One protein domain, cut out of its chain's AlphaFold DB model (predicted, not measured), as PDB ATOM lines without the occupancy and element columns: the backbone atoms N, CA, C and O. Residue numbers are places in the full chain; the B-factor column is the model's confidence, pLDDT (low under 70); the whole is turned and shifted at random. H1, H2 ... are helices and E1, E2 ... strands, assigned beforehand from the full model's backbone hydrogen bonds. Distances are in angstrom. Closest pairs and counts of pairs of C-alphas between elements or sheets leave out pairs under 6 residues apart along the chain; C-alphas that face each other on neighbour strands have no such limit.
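Overview. This is residues 95 to 193 of the 305 residues of an uncharacterized protein of Alcaligenes xylosoxydans xylosoxydans (UniProt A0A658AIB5). A long, twisted sheet of three antiparallel strands, E1, E2 and E3, makes the length of the domain, and helix H4 packs on one face of it, along E1 and E2. Three short helices, H1, H2 and H3, only graze the sheet, and a long link, residues 123 to 143, leads from H3 to E1, paired with E1 at residues 134 to 135. The printed part has 99 residues, with four named helices and three named strands in the order H1 H2 H3 E1 E2 E3 H4; the sheet's order is E1 - E2 - E3, and the class is mixed, helices and strands. The whole is compact, with a radius of gyration of the C-alphas of 13.6 A and spans of 42 by 28 by 19 A.

Arrangement. After residues 95 to 107, which hold no named element, H1, residues 108 to 111, is close to but not clearly touching H2, residues 113 to 117; their closest C-alphas, of Phe 109 and Leu 115, are 6.4 A apart. H2 and H3, residues 119 to 122, meet only through their link. H3 only grazes the sheet with its residues 120 to 122; its closest C-alpha pair with E1, residues 144 to 153, is Met 121 and Ala 152, 5.0 A apart. E1 and E2, residues 158 to 167, form an antiparallel hairpin at 161 degrees, with N 147 and O 164 at 2.8 A. E2 and E3, residues 172 to 181, form a second hairpin at 162 degrees, with N 163 and O 176 at 2.9 A. The three strands are a meander, each the antiparallel neighbour of the one before. H4, residues 182 to 191, is on one face of the sheet, giving two layers, at a height over the sheet of 8.9 A. It lies over E1 and E2 and runs along the strands, at 20 degrees to E2 on the local plane. The closest C-alphas of H4 and E2 are those of Ala 159 and Ile 182, 5.2 A apart. H4 is apart from H1, H2 and H3. In H4 every O i to N i+4 pair is within hydrogen-bond range; in H2 it is 0 of 1, with 2 of 2 O i to N i+3 pairs within range, and H1 and H3 are too short for an O i to N i+4 pair.

Along the chain. H1 begins at C-alpha 108, (161.573, 103.813, 134.194). E1 is 27.5 A long from first to last C-alpha and begins at C-alpha 144, (184.626, 112.910, 129.512). E2 is 28.9 A long and E3 28.4 A. H4, 14.1 A long, ends at C-alpha 191, (178.803, 124.492, 138.268).

Size, cuts and confidence. The C-alphas farthest apart, those of Asp 97 and Val 169, are 41.9 A apart. The printed part has no cut; the link from H3 to E1 is long, and the other links are tight. Mean pLDDT of the printed part is 88.1, and no printed residue is under 70.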
ATOM      1  N   LEU A  95     149.519 110.932 136.926       90.94
ATOM      2  CA  LEU A  95     148.860 111.056 138.229       90.94
ATOM      3  C   LEU A  95     149.725 111.770 139.270       90.94
ATOM      4  O   LEU A  95     149.219 112.084 140.347       90.94
ATOM      5  N   TRP A  96     150.999 112.027 138.965       92.06
ATOM      6  CA  TRP A  96     151.877 112.778 139.847       92.06
ATOM      7  C   TRP A  96     151.342 114.197 140.057       92.06
ATOM      8  O   TRP A  96     151.069 114.931 139.106       92.06
ATOM      9  N   ASP A  97     151.185 114.581 141.322       84.62
ATOM     10  CA  ASP A  97     150.535 115.826 141.732       84.62
ATOM     11  C   ASP A  97     151.524 116.959 142.052       84.62
ATOM     12  O   ASP A  97     151.111 118.038 142.482       84.62
ATOM     13  N   GLY A  98     152.824 116.732 141.836       84.31
ATOM     14  CA  GLY A  98     153.874 117.709 142.115       84.31
ATOM     15  C   GLY A  98     154.289 117.798 143.586       84.31
ATOM     16  O   GLY A  98     155.089 118.672 143.926       84.31
ATOM     17  N   LYS A  99     153.761 116.943 144.479       84.44
ATOM     18  CA  LYS A  99     154.071 117.032 145.916       84.44
ATOM     19  C   LYS A  99     155.483 116.604 146.267       84.44
ATOM     20  O   LYS A  99     156.113 117.280 147.075       84.44
ATOM     21  N   SER A 100     155.925 115.491 145.694       89.88
ATOM     22  CA  SER A 100     157.211 114.862 145.982       89.88
ATOM     23  C   SER A 100     157.793 114.288 144.697       89.88
ATOM     24  O   SER A 100     157.156 113.449 144.059       89.88
ATOM     25  N   VAL A 101     158.993 114.707 144.298       92.19
ATOM     26  CA  VAL A 101     159.690 114.092 143.154       92.19
ATOM     27  C   VAL A 101     160.099 112.645 143.448       92.19
ATOM     28  O   VAL A 101     160.310 111.882 142.516       92.19
ATOM     29  N   SER A 102     160.157 112.230 144.718       93.12
ATOM     30  CA  SER A 102     160.428 110.834 145.098       93.12
ATOM     31  C   SER A 102     159.295 109.870 144.748       93.12
ATOM     32  O   SER A 102     159.517 108.662 144.744       93.12
ATOM     33  N   ASP A 103     158.102 110.382 144.440       92.50
ATOM     34  CA  ASP A 103     156.982 109.564 143.961       92.50
ATOM     35  C   ASP A 103     157.126 109.206 142.468       92.50
ATOM     36  O   ASP A 103     156.379 108.374 141.948       92.50
ATOM     37  N   ILE A 104     158.078 109.834 141.768       93.44
ATOM     38  CA  ILE A 104     158.430 109.520 140.386       93.44
ATOM     39  C   ILE A 104     159.402 108.339 140.401       93.44
ATOM     40  O   ILE A 104     160.499 108.423 140.951       93.44
ATOM     41  N   ASP A 105     159.017 107.241 139.756       92.38
ATOM     42  CA  ASP A 105     159.909 106.103 139.547       92.38
ATOM     43  C   ASP A 105     160.948 106.448 138.472       92.38
ATOM     44  O   ASP A 105     160.715 106.236 137.288       92.38
ATOM     45  N   ALA A 106     162.088 107.015 138.873       90.56
ATOM     46  CA  ALA A 106     163.133 107.420 137.934       90.56
ATOM     47  C   ALA A 106     163.787 106.237 137.193       90.56
ATOM     48  O   ALA A 106     164.387 106.442 136.139       90.56
ATOM     49  N   GLY A 107     163.642 105.004 137.696       89.38
ATOM     50  CA  GLY A 107     164.173 103.810 137.036       89.38
ATOM     51  C   GLY A 107     163.520 103.545 135.679       89.38
ATOM     52  O   GLY A 107     164.163 103.013 134.780       89.38
ATOM     53  N   VAL A 108     162.272 103.987 135.480       91.94
ATOM     54  CA  VAL A 108     161.573 103.813 134.194       91.94
ATOM     55  C   VAL A 108     162.180 104.646 133.067       91.94
ATOM     56  O   VAL A 108     161.917 104.364 131.902       91.94
ATOM     57  N   PHE A 109     162.979 105.673 133.374       93.75
ATOM     58  CA  PHE A 109     163.593 106.524 132.353       93.75
ATOM     59  C   PHE A 109     164.760 105.846 131.634       93.75
ATOM     60  O   PHE A 109     165.083 106.235 130.511       93.75
ATOM     61  N   ASP A 110     165.364 104.822 132.242       89.69
ATOM     62  CA  ASP A 110     166.383 104.008 131.577       89.69
ATOM     63  C   ASP A 110     165.781 103.248 130.385       89.69
ATOM     64  O   ASP A 110     166.391 103.192 129.314       89.69
ATOM     65  N   ASP A 111     164.550 102.754 130.549       90.94
ATOM     66  CA  ASP A 111     163.808 102.023 129.518       90.94
ATOM     67  C   ASP A 111     162.997 102.958 128.596       90.94
ATOM     68  O   ASP A 111     162.887 102.711 127.393       90.94
ATOM     69  N   PHE A 112     162.458 104.062 129.131       93.56
ATOM     70  CA  PHE A 112     161.523 104.966 128.446       93.56
ATOM     71  C   PHE A 112     161.954 106.441 128.552       93.56
ATOM     72  O   PHE A 112     161.296 107.272 129.184       93.56
ATOM     73  N   ARG A 113     163.068 106.797 127.895       91.38
ATOM     74  CA  ARG A 113     163.650 108.162 127.909       91.38
ATOM     75  C   ARG A 113     162.683 109.269 127.467       91.38
ATOM     76  O   ARG A 113     162.825 110.417 127.872       91.38
ATOM     77  N   ASN A 114     161.679 108.957 126.648       90.62
ATOM     78  CA  ASN A 114     160.655 109.919 126.222       90.62
ATOM     79  C   ASN A 114     159.803 110.454 127.385       90.62
ATOM     80  O   ASN A 114     159.206 111.525 127.257       90.62
ATOM     81  N   LEU A 115     159.748 109.737 128.512       93.56
ATOM     82  CA  LEU A 115     159.023 110.181 129.697       93.56
ATOM     83  C   LEU A 115     159.737 111.319 130.435       93.56
ATOM     84  O   LEU A 115     159.063 112.070 131.133       93.56
ATOM     85  N   GLU A 116     161.043 111.528 130.230       92.88
ATOM     86  CA  GLU A 116     161.790 112.673 130.786       92.88
ATOM     87  C   GLU A 116     161.179 114.025 130.370       92.88
ATOM     88  O   GLU A 116     161.214 115.004 131.114       92.88
ATOM     89  N   ASP A 117     160.569 114.074 129.184       89.19
ATOM     90  CA  ASP A 117     159.955 115.269 128.603       89.19
ATOM     91  C   ASP A 117     158.462 115.426 128.940       89.19
ATOM     92  O   ASP A 117     157.784 116.315 128.396       89.19
ATOM     93  N   HIS A 118     157.927 114.572 129.819       92.50
ATOM     94  CA  HIS A 118     156.499 114.529 130.102       92.50
ATOM     95  C   HIS A 118     155.991 115.881 130.655       92.50
ATOM     96  O   HIS A 118     156.605 116.459 131.561       92.50
ATOM     97  N   PRO A 119     154.844 116.405 130.163       88.56
ATOM     98  CA  PRO A 119     154.376 117.755 130.489       88.56
ATOM     99  C   PRO A 119     154.259 118.048 131.986       88.56
ATOM    100  O   PRO A 119     154.638 119.131 132.421       88.56
ATOM    101  N   VAL A 120     153.801 117.075 132.782       88.69
ATOM    102  CA  VAL A 120     153.592 117.263 134.230       88.69
ATOM    103  C   VAL A 120     154.876 117.619 134.977       88.69
ATOM    104  O   VAL A 120     154.809 118.434 135.892       88.69
ATOM    105  N   MET A 121     156.024 117.073 134.550       89.38
ATOM    106  CA  MET A 121     157.347 117.367 135.104       89.38
ATOM    107  C   MET A 121     157.871 118.688 134.567       89.38
ATOM    108  O   MET A 121     158.247 119.564 135.341       89.38
ATOM    109  N   ARG A 122     157.798 118.885 133.247       85.75
ATOM    110  CA  ARG A 122     158.253 120.116 132.592       85.75
ATOM    111  C   ARG A 122     157.595 121.364 133.176       85.75
ATOM    112  O   ARG A 122     158.258 122.377 133.366       85.75
ATOM    113  N   GLU A 123     156.298 121.287 133.450       82.88
ATOM    114  CA  GLU A 123     155.528 122.363 134.072       82.88
ATOM    115  C   GLU A 123     155.986 122.697 135.490       82.88
ATOM    116  O   GLU A 123     155.525 123.693 136.025       82.88
ATOM    117  N   THR A 124     156.845 121.887 136.115       82.88
ATOM    118  CA  THR A 124     157.407 122.197 137.434       82.88
ATOM    119  C   THR A 124     158.735 122.942 137.392       82.88
ATOM    120  O   THR A 124     159.118 123.592 138.367       82.88
ATOM    121  N   VAL A 125     159.416 122.902 136.248       81.50
ATOM    122  CA  VAL A 125     160.746 123.480 136.078       81.50
ATOM    123  C   VAL A 125     160.637 124.965 135.690       81.50
ATOM    124  O   VAL A 125     159.808 125.324 134.849       81.50
ATOM    125  N   PRO A 126     161.472 125.860 136.247       74.88
ATOM    126  CA  PRO A 126     161.458 127.280 135.890       74.88
ATOM    127  C   PRO A 126     161.902 127.554 134.456       74.88
ATOM    128  O   PRO A 126     162.921 127.043 133.990       74.88
ATOM    129  N   THR A 127     161.182 128.440 133.767       75.75
ATOM    130  CA  THR A 127     161.367 128.740 132.336       75.75
ATOM    131  C   THR A 127     162.818 128.968 131.884       75.75
ATOM    132  O   THR A 127     163.154 128.472 130.809       75.75
ATOM    133  N   PRO A 128     163.704 129.653 132.645       73.50
ATOM    134  CA  PRO A 128     165.093 129.864 132.223       73.50
ATOM    135  C   PRO A 128     165.928 128.582 132.065       73.50
ATOM    136  O   PRO A 128     166.936 128.599 131.356       73.50
ATOM    137  N   VAL A 129     165.536 127.493 132.734       75.75
ATOM    138  CA  VAL A 129     166.259 126.206 132.759       75.75
ATOM    139  C   VAL A 129     165.457 125.038 132.199       75.75
ATOM    140  O   VAL A 129     166.038 123.985 131.949       75.75
ATOM    141  N   VAL A 130     164.152 125.211 131.958       78.31
ATOM    142  CA  VAL A 130     163.301 124.195 131.318       78.31
ATOM    143  C   VAL A 130     163.985 123.669 130.057       78.31
ATOM    144  O   VAL A 130     164.185 124.422 129.103       78.31
ATOM    145  N   ARG A 131     164.267 122.357 130.040       71.12
ATOM    146  CA  ARG A 131     164.829 121.623 128.888       71.12
ATOM    147  C   ARG A 131     166.208 122.096 128.435       71.12
ATOM    148  O   ARG A 131     166.552 121.956 127.262       71.12
ATOM    149  N   LYS A 132     166.979 122.706 129.330       85.56
ATOM    150  CA  LYS A 132     168.342 123.109 129.017       85.56
ATOM    151  C   LYS A 132     169.322 122.102 129.599       85.56
ATOM    152  O   LYS A 132     169.334 121.882 130.806       85.56
ATOM    153  N   ASP A 133     170.162 121.562 128.726       90.31
ATOM    154  CA  ASP A 133     171.339 120.804 129.127       90.31
ATOM    155  C   ASP A 133     172.469 121.776 129.461       90.31
ATOM    156  O   ASP A 133     172.774 122.703 128.697       90.31
ATOM    157  N   PHE A 134     173.106 121.543 130.598       90.38
ATOM    158  CA  PHE A 134     174.241 122.315 131.077       90.38
ATOM    159  C   PHE A 134     175.484 121.435 131.041       90.38
ATOM    160  O   PHE A 134     175.520 120.375 131.659       90.38
ATOM    161  N   LEU A 135     176.480 121.846 130.257       89.75
ATOM    162  CA  LEU A 135     177.724 121.097 130.108       89.75
ATOM    163  C   LEU A 135     178.712 121.514 131.185       89.75
ATOM    164  O   LEU A 135     178.880 122.708 131.430       89.75
ATOM    165  N   ASN A 136     179.438 120.546 131.736       86.19
ATOM    166  CA  ASN A 136     180.541 120.835 132.638       86.19
ATOM    167  C   ASN A 136     181.594 121.688 131.891       86.19
ATOM    168  O   ASN A 136     182.201 121.209 130.927       86.19
ATOM    169  N   PRO A 137     181.816 122.956 132.290       79.94
ATOM    170  CA  PRO A 137     182.719 123.863 131.588       79.94
ATOM    171  C   PRO A 137     184.196 123.543 131.853       79.94
ATOM    172  O   PRO A 137     185.079 124.137 131.235       79.94
ATOM    173  N   SER A 138     184.496 122.665 132.811       81.69
ATOM    174  CA  SER A 138     185.857 122.303 133.208       81.69
ATOM    175  C   SER A 138     185.908 120.825 133.612       81.69
ATOM    176  O   SER A 138     186.079 120.520 134.795       81.69
ATOM    177  N   PRO A 139     185.746 119.900 132.646       78.94
ATOM    178  CA  PRO A 139     185.741 118.474 132.933       78.94
ATOM    179  C   PRO A 139     187.103 118.028 133.483       78.94
ATOM    180  O   PRO A 139     188.157 118.498 133.049       78.94
ATOM    181  N   LEU A 140     187.077 117.110 134.454       77.88
ATOM    182  CA  LEU A 140     188.290 116.549 135.065       77.88
ATOM    183  C   LEU A 140     189.078 115.654 134.095       77.88
ATOM    184  O   LEU A 140     190.296 115.539 134.223       77.88
ATOM    185  N   ASP A 141     188.384 115.032 133.140       82.12
ATOM    186  CA  ASP A 141     188.958 114.270 132.032       82.12
ATOM    187  C   ASP A 141     188.495 114.906 130.719       82.12
ATOM    188  O   ASP A 141     187.300 115.035 130.471       82.12
ATOM    189  N   GLU A 142     189.438 115.289 129.861       82.00
ATOM    190  CA  GLU A 142     189.167 115.862 128.535       82.00
ATOM    191  C   GLU A 142     188.420 114.902 127.594       82.00
ATOM    192  O   GLU A 142     187.827 115.327 126.603       82.00
ATOM    193  N   ASN A 143     188.422 113.606 127.910       85.75
ATOM    194  CA  ASN A 143     187.677 112.577 127.197       85.75
ATOM    195  C   ASN A 143     186.282 112.338 127.781       85.75
ATOM    196  O   ASN A 143     185.549 111.515 127.226       85.75
ATOM    197  N   ALA A 144     185.926 113.010 128.876       86.00
ATOM    198  CA  ALA A 144     184.626 112.910 129.512       86.00
ATOM    199  C   ALA A 144     183.780 114.158 129.227       86.00
ATOM    200  O   ALA A 144     184.228 115.292 129.388       86.00
ATOM    201  N   VAL A 145     182.529 113.945 128.831       88.69
ATOM    202  CA  VAL A 145     181.513 114.990 128.718       88.69
ATOM    203  C   VAL A 145     180.445 114.705 129.753       88.69
ATOM    204  O   VAL A 145     179.767 113.682 129.690       88.69
ATOM    205  N   GLU A 146     180.296 115.630 130.689       91.62
ATOM    206  CA  GLU A 146     179.264 115.594 131.714       91.62
ATOM    207  C   GLU A 146     178.208 116.656 131.405       91.62
ATOM    208  O   GLU A 146     178.531 117.814 131.106       91.62
ATOM    209  N   LYS A 147     176.942 116.240 131.431       93.00
ATOM    210  CA  LYS A 147     175.777 117.101 131.242       93.00
ATOM    211  C   LYS A 147     174.831 116.941 132.410       93.00
ATOM    212  O   LYS A 147     174.573 115.815 132.822       93.00
ATOM    213  N   VAL A 148     174.250 118.045 132.854       94.56
ATOM    214  CA  VAL A 148     173.178 118.030 133.848       94.56
ATOM    215  C   VAL A 148     171.928 118.710 133.309       94.56
ATOM    216  O   VAL A 148     172.005 119.723 132.605       94.56
ATOM    217  N   THR A 149     170.774 118.154 133.666       93.56
ATOM    218  CA  THR A 149     169.460 118.631 133.231       93.56
ATOM    219  C   THR A 149     168.483 118.551 134.400       93.56
ATOM    220  O   THR A 149     168.327 117.505 135.027       93.56
ATOM    221  N   LEU A 150     167.803 119.658 134.703       93.19
ATOM    222  CA  LEU A 150     166.745 119.691 135.715       93.19
ATOM    223  C   LEU A 150     165.435 119.174 135.112       93.19
ATOM    224  O   LEU A 150     164.902 119.792 134.188       93.19
ATOM    225  N   LEU A 151     164.924 118.059 135.638       92.94
ATOM    226  CA  LEU A 151     163.731 117.391 135.110       92.94
ATOM    227  C   LEU A 151     162.443 117.828 135.809       92.94
ATOM    228  O   LEU A 151     161.426 118.034 135.147       92.94
ATOM    229  N   ALA A 152     162.476 117.975 137.135       91.25
ATOM    230  CA  ALA A 152     161.307 118.347 137.926       91.25
ATOM    231  C   ALA A 152     161.692 119.031 139.244       91.25
ATOM    232  O   ALA A 152     162.797 118.849 139.752       91.25
ATOM    233  N   VAL A 153     160.753 119.791 139.807       88.44
ATOM    234  CA  VAL A 153     160.832 120.389 141.145       88.44
ATOM    235  C   VAL A 153     159.513 120.132 141.866       88.44
ATOM    236  O   VAL A 153     158.449 120.301 141.275       88.44
ATOM    237  N   ASP A 154     159.563 119.749 143.137       86.50
ATOM    238  CA  ASP A 154     158.358 119.555 143.943       86.50
ATOM    239  C   ASP A 154     158.087 120.680 144.946       86.50
ATOM    240  O   ASP A 154     158.917 121.546 145.231       86.50
ATOM    241  N   THR A 155     156.888 120.636 145.529       79.06
ATOM    242  CA  THR A 155     156.438 121.586 146.562       79.06
ATOM    243  C   THR A 155     157.205 121.519 147.878       79.06
ATOM    244  O   THR A 155     157.094 122.444 148.682       79.06
ATOM    245  N   GLN A 156     157.984 120.463 148.106       81.38
ATOM    246  CA  GLN A 156     158.822 120.294 149.292       81.38
ATOM    247  C   GLN A 156     160.232 120.866 149.090       81.38
ATOM    248  O   GLN A 156     161.055 120.807 150.005       81.38
ATOM    249  N   GLY A 157     160.509 121.459 147.924       80.31
ATOM    250  CA  GLY A 157     161.804 122.051 147.615       80.31
ATOM    251  C   GLY A 157     162.865 121.012 147.259       80.31
ATOM    252  O   GLY A 157     164.055 121.300 147.402       80.31
ATOM    253  N   GLN A 158     162.465 119.819 146.814       89.56
ATOM    254  CA  GLN A 158     163.362 118.859 146.183       89.56
ATOM    255  C   GLN A 158     163.301 118.993 144.660       89.56
ATOM    256  O   GLN A 158     162.306 119.420 144.070       89.56
ATOM    257  N   ALA A 159     164.399 118.620 144.024       91.50
ATOM    258  CA  ALA A 159     164.603 118.656 142.594       91.50
ATOM    259  C   ALA A 159     165.027 117.270 142.110       91.50
ATOM    260  O   ALA A 159     165.828 116.602 142.763       91.50
ATOM    261  N   LEU A 160     164.502 116.867 140.955       94.31
ATOM    262  CA  LEU A 160     164.959 115.696 140.218       94.31
ATOM    263  C   LEU A 160     165.936 116.155 139.138       94.31
ATOM    264  O   LEU A 160     165.543 116.827 138.178       94.31
ATOM    265  N   LEU A 161     167.202 115.796 139.308       94.81
ATOM    266  CA  LEU A 161     168.287 116.138 138.403       94.81
ATOM    267  C   LEU A 161     168.722 114.898 137.624       94.81
ATOM    268  O   LEU A 161     168.887 113.824 138.193       94.81
ATOM    269  N   LYS A 162     168.925 115.056 136.321       95.50
ATOM    270  CA  LYS A 162     169.549 114.059 135.458       95.50
ATOM    271  C   LYS A 162     170.998 114.443 135.223       95.50
ATOM    272  O   LYS A 162     171.254 115.569 134.803       95.50
ATOM    273  N   THR A 163     171.906 113.492 135.390       94.62
ATOM    274  CA  THR A 163     173.318 113.637 135.027       94.62
ATOM    275  C   THR A 163     173.664 112.606 133.964       94.62
ATOM    276  O   THR A 163     173.384 111.420 134.117       94.62
ATOM    277  N   GLN A 164     174.261 113.049 132.864       92.75
ATOM    278  CA  GLN A 164     174.755 112.185 131.798       92.75
ATOM    279  C   GLN A 164     176.263 112.325 131.689       92.75
ATOM    280  O   GLN A 164     176.770 113.415 131.434       92.75
ATOM    281  N   LEU A 165     176.963 111.206 131.822       91.94
ATOM    282  CA  LEU A 165     178.402 111.107 131.659       91.94
ATOM    283  C   LEU A 165     178.713 110.269 130.420       91.94
ATOM    284  O   LEU A 165     178.380 109.087 130.356       91.94
ATOM    285  N   TRP A 166     179.383 110.878 129.449       89.25
ATOM    286  CA  TRP A 166     179.900 110.214 128.257       89.25
ATOM    287  C   TRP A 166     181.422 110.171 128.323       89.25
ATOM    288  O   TRP A 166     182.052 111.205 128.507       89.25
ATOM    289  N   HIS A 167     182.029 109.012 128.077       87.44
ATOM    290  CA  HIS A 167     183.475 108.860 127.926       87.44
ATOM    291  C   HIS A 167     183.858 108.475 126.484       87.44
ATOM    292  O   HIS A 167     183.599 107.359 126.032       87.44
ATOM    293  N   HIS A 168     184.495 109.389 125.747       81.75
ATOM    294  CA  HIS A 168     184.751 109.258 124.305       81.75
ATOM    295  C   HIS A 168     185.638 108.064 123.932       81.75
ATOM    296  O   HIS A 168     185.451 107.456 122.883       81.75
ATOM    297  N   VAL A 169     186.616 107.735 124.777       83.81
ATOM    298  CA  VAL A 169     187.624 106.705 124.474       83.81
ATOM    299  C   VAL A 169     187.112 105.291 124.743       83.81
ATOM    300  O   VAL A 169     187.496 104.357 124.043       83.81
ATOM    301  N   SER A 170     186.275 105.118 125.766       84.38
ATOM    302  CA  SER A 170     185.788 103.801 126.189       84.38
ATOM    303  C   SER A 170     184.377 103.483 125.706       84.38
ATOM    304  O   SER A 170     183.888 102.408 126.039       84.38
ATOM    305  N   ASP A 171     183.740 104.400 124.968       82.06
ATOM    306  CA  ASP A 171     182.331 104.305 124.558       82.06
ATOM    307  C   ASP A 171     181.415 103.989 125.754       82.06
ATOM    308  O   ASP A 171     180.550 103.117 125.723       82.06
ATOM    309  N   PHE A 172     181.706 104.650 126.878       87.56
ATOM    310  CA  PHE A 172     180.972 104.481 128.125       87.56
ATOM    311  C   PHE A 172     179.967 105.619 128.255       87.56
ATOM    312  O   PHE A 172     180.363 106.784 128.265       87.56
ATOM    313  N   GLU A 173     178.690 105.276 128.378       89.38
ATOM    314  CA  GLU A 173     177.608 106.204 128.693       89.38
ATOM    315  C   GLU A 173     176.982 105.776 130.019       89.38
ATOM    316  O   GLU A 173     176.626 104.610 130.206       89.38
ATOM    317  N   GLN A 174     176.841 106.723 130.935       91.12
ATOM    318  CA  GLN A 174     176.110 106.539 132.176       91.12
ATOM    319  C   GLN A 174     175.116 107.677 132.338       91.12
ATOM    320  O   GLN A 174     175.463 108.844 132.174       91.12
ATOM    321  N   THR A 175     173.879 107.331 132.674       93.56
ATOM    322  CA  THR A 175     172.863 108.289 133.106       93.56
ATOM    323  C   THR A 175     172.540 108.003 134.567       93.56
ATOM    324  O   THR A 175     172.411 106.842 134.952       93.56
ATOM    325  N   THR A 176     172.460 109.045 135.387       94.31
ATOM    326  CA  THR A 176     171.991 108.964 136.772       94.31
ATOM    327  C   THR A 176     170.874 109.969 136.998       94.31
ATOM    328  O   THR A 176     170.818 111.017 136.351       94.31
ATOM    329  N   TYR A 177     169.978 109.624 137.917       95.25
ATOM    330  CA  TYR A 177     168.881 110.472 138.351       95.25
ATOM    331  C   TYR A 177     168.999 110.657 139.854       95.25
ATOM    332  O   TYR A 177     168.935 109.686 140.608       95.25
ATOM    333  N   ASP A 178     169.174 111.900 140.276       95.44
ATOM    334  CA  ASP A 178     169.432 112.256 141.661       95.44
ATOM    335  C   ASP A 178     168.319 113.165 142.177       95.44
ATOM    336  O   ASP A 178     167.899 114.116 141.514       95.44
ATOM    337  N   ILE A 179     167.837 112.859 143.382       94.94
ATOM    338  CA  ILE A 179     166.897 113.705 144.114       94.94
ATOM    339  C   ILE A 179     167.690 114.471 145.161       94.94
ATOM    340  O   ILE A 179     168.359 113.869 146.002       94.94
ATOM    341  N   MET A 180     167.606 115.794 145.111       93.81
ATOM    342  CA  MET A 180     168.351 116.667 146.014       93.81
ATOM    343  C   MET A 180     167.577 117.950 146.327       93.81
ATOM    344  O   MET A 180     166.677 118.323 145.569       93.81
ATOM    345  N   PRO A 181     167.928 118.675 147.402       90.19
ATOM    346  CA  PRO A 181     167.369 119.992 147.665       90.19
ATOM    347  C   PRO A 181     167.577 120.943 146.485       90.19
ATOM    348  O   PRO A 181     168.639 120.970 145.865       90.19
ATOM    349  N   ILE A 182     166.592 121.796 146.216       86.31
ATOM    350  CA  ILE A 182     166.617 122.716 145.073       86.31
ATOM    351  C   ILE A 182     167.822 123.662 145.069       86.31
ATOM    352  O   ILE A 182     168.352 123.979 144.008       86.31
ATOM    353  N   ALA A 183     168.284 124.086 146.247       84.31
ATOM    354  CA  ALA A 183     169.487 124.903 146.367       84.31
ATOM    355  C   ALA A 183     170.734 124.148 145.876       84.31
ATOM    356  O   ALA A 183     171.535 124.707 145.137       84.31
ATOM    357  N   GLU A 184     170.856 122.861 146.210       90.31
ATOM    358  CA  GLU A 184     171.969 122.016 145.758       90.31
ATOM    359  C   GLU A 184     171.886 121.748 144.250       90.31
ATOM    360  O   GLU A 184     172.903 121.796 143.560       90.31
ATOM    361  N   ALA A 185     170.674 121.565 143.717       90.69
ATOM    362  CA  ALA A 185     170.463 121.448 142.277       90.69
ATOM    363  C   ALA A 185     170.848 122.734 141.526       90.69
ATOM    364  O   ALA A 185     171.448 122.661 140.457       90.69
ATOM    365  N   ILE A 186     170.551 123.919 142.073       87.44
ATOM    366  CA  ILE A 186     171.006 125.193 141.496       87.44
ATOM    367  C   ILE A 186     172.531 125.280 141.522       87.44
ATOM    368  O   ILE A 186     173.120 125.601 140.490       87.44
ATOM    369  N   ASP A 187     173.162 124.957 142.653       88.94
ATOM    370  CA  ASP A 187     174.622 124.941 142.771       88.94
ATOM    371  C   ASP A 187     175.246 123.999 141.721       88.94
ATOM    372  O   ASP A 187     176.299 124.300 141.154       88.94
ATOM    373  N   GLU A 188     174.608 122.858 141.441       91.88
ATOM    374  CA  GLU A 188     175.031 121.906 140.406       91.88
ATOM    375  C   GLU A 188     174.878 122.476 138.991       91.88
ATOM    376  O   GLU A 188     175.825 122.453 138.201       91.88
ATOM    377  N   LEU A 189     173.719 123.058 138.677       91.19
ATOM    378  CA  LEU A 189     173.464 123.703 137.387       91.19
ATOM    379  C   LEU A 189     174.450 124.853 137.135       91.19
ATOM    380  O   LEU A 189     174.965 124.997 136.025       91.19
ATOM    381  N   GLN A 190     174.742 125.666 138.152       88.88
ATOM    382  CA  GLN A 190     175.703 126.770 138.074       88.88
ATOM    383  C   GLN A 190     177.131 126.267 137.861       88.88
ATOM    384  O   GLN A 190     177.845 126.803 137.010       88.88
ATOM    385  N   ARG A 191     177.530 125.184 138.542       90.06
ATOM    386  CA  ARG A 191     178.803 124.492 138.268       90.06
ATOM    387  C   ARG A 191     178.902 124.008 136.821       90.06
ATOM    388  O   ARG A 191     179.995 124.006 136.263       90.06
ATOM    389  N   HIS A 192     177.767 123.715 136.192       91.12
ATOM    390  CA  HIS A 192     177.645 123.339 134.784       91.12
ATOM    391  C   HIS A 192     177.327 124.524 133.840       91.12
ATOM    392  O   HIS A 192     176.858 124.353 132.714       91.12
ATOM    393  N   GLY A 193     177.597 125.760 134.269       84.50
ATOM    394  CA  GLY A 193     177.505 126.947 133.416       84.50
ATOM    395  C   GLY A 193     176.108 127.566 133.310       84.50
ATOM    396  O   GLY A 193     175.851 128.353 132.391       84.50
TER     397      GLY A 193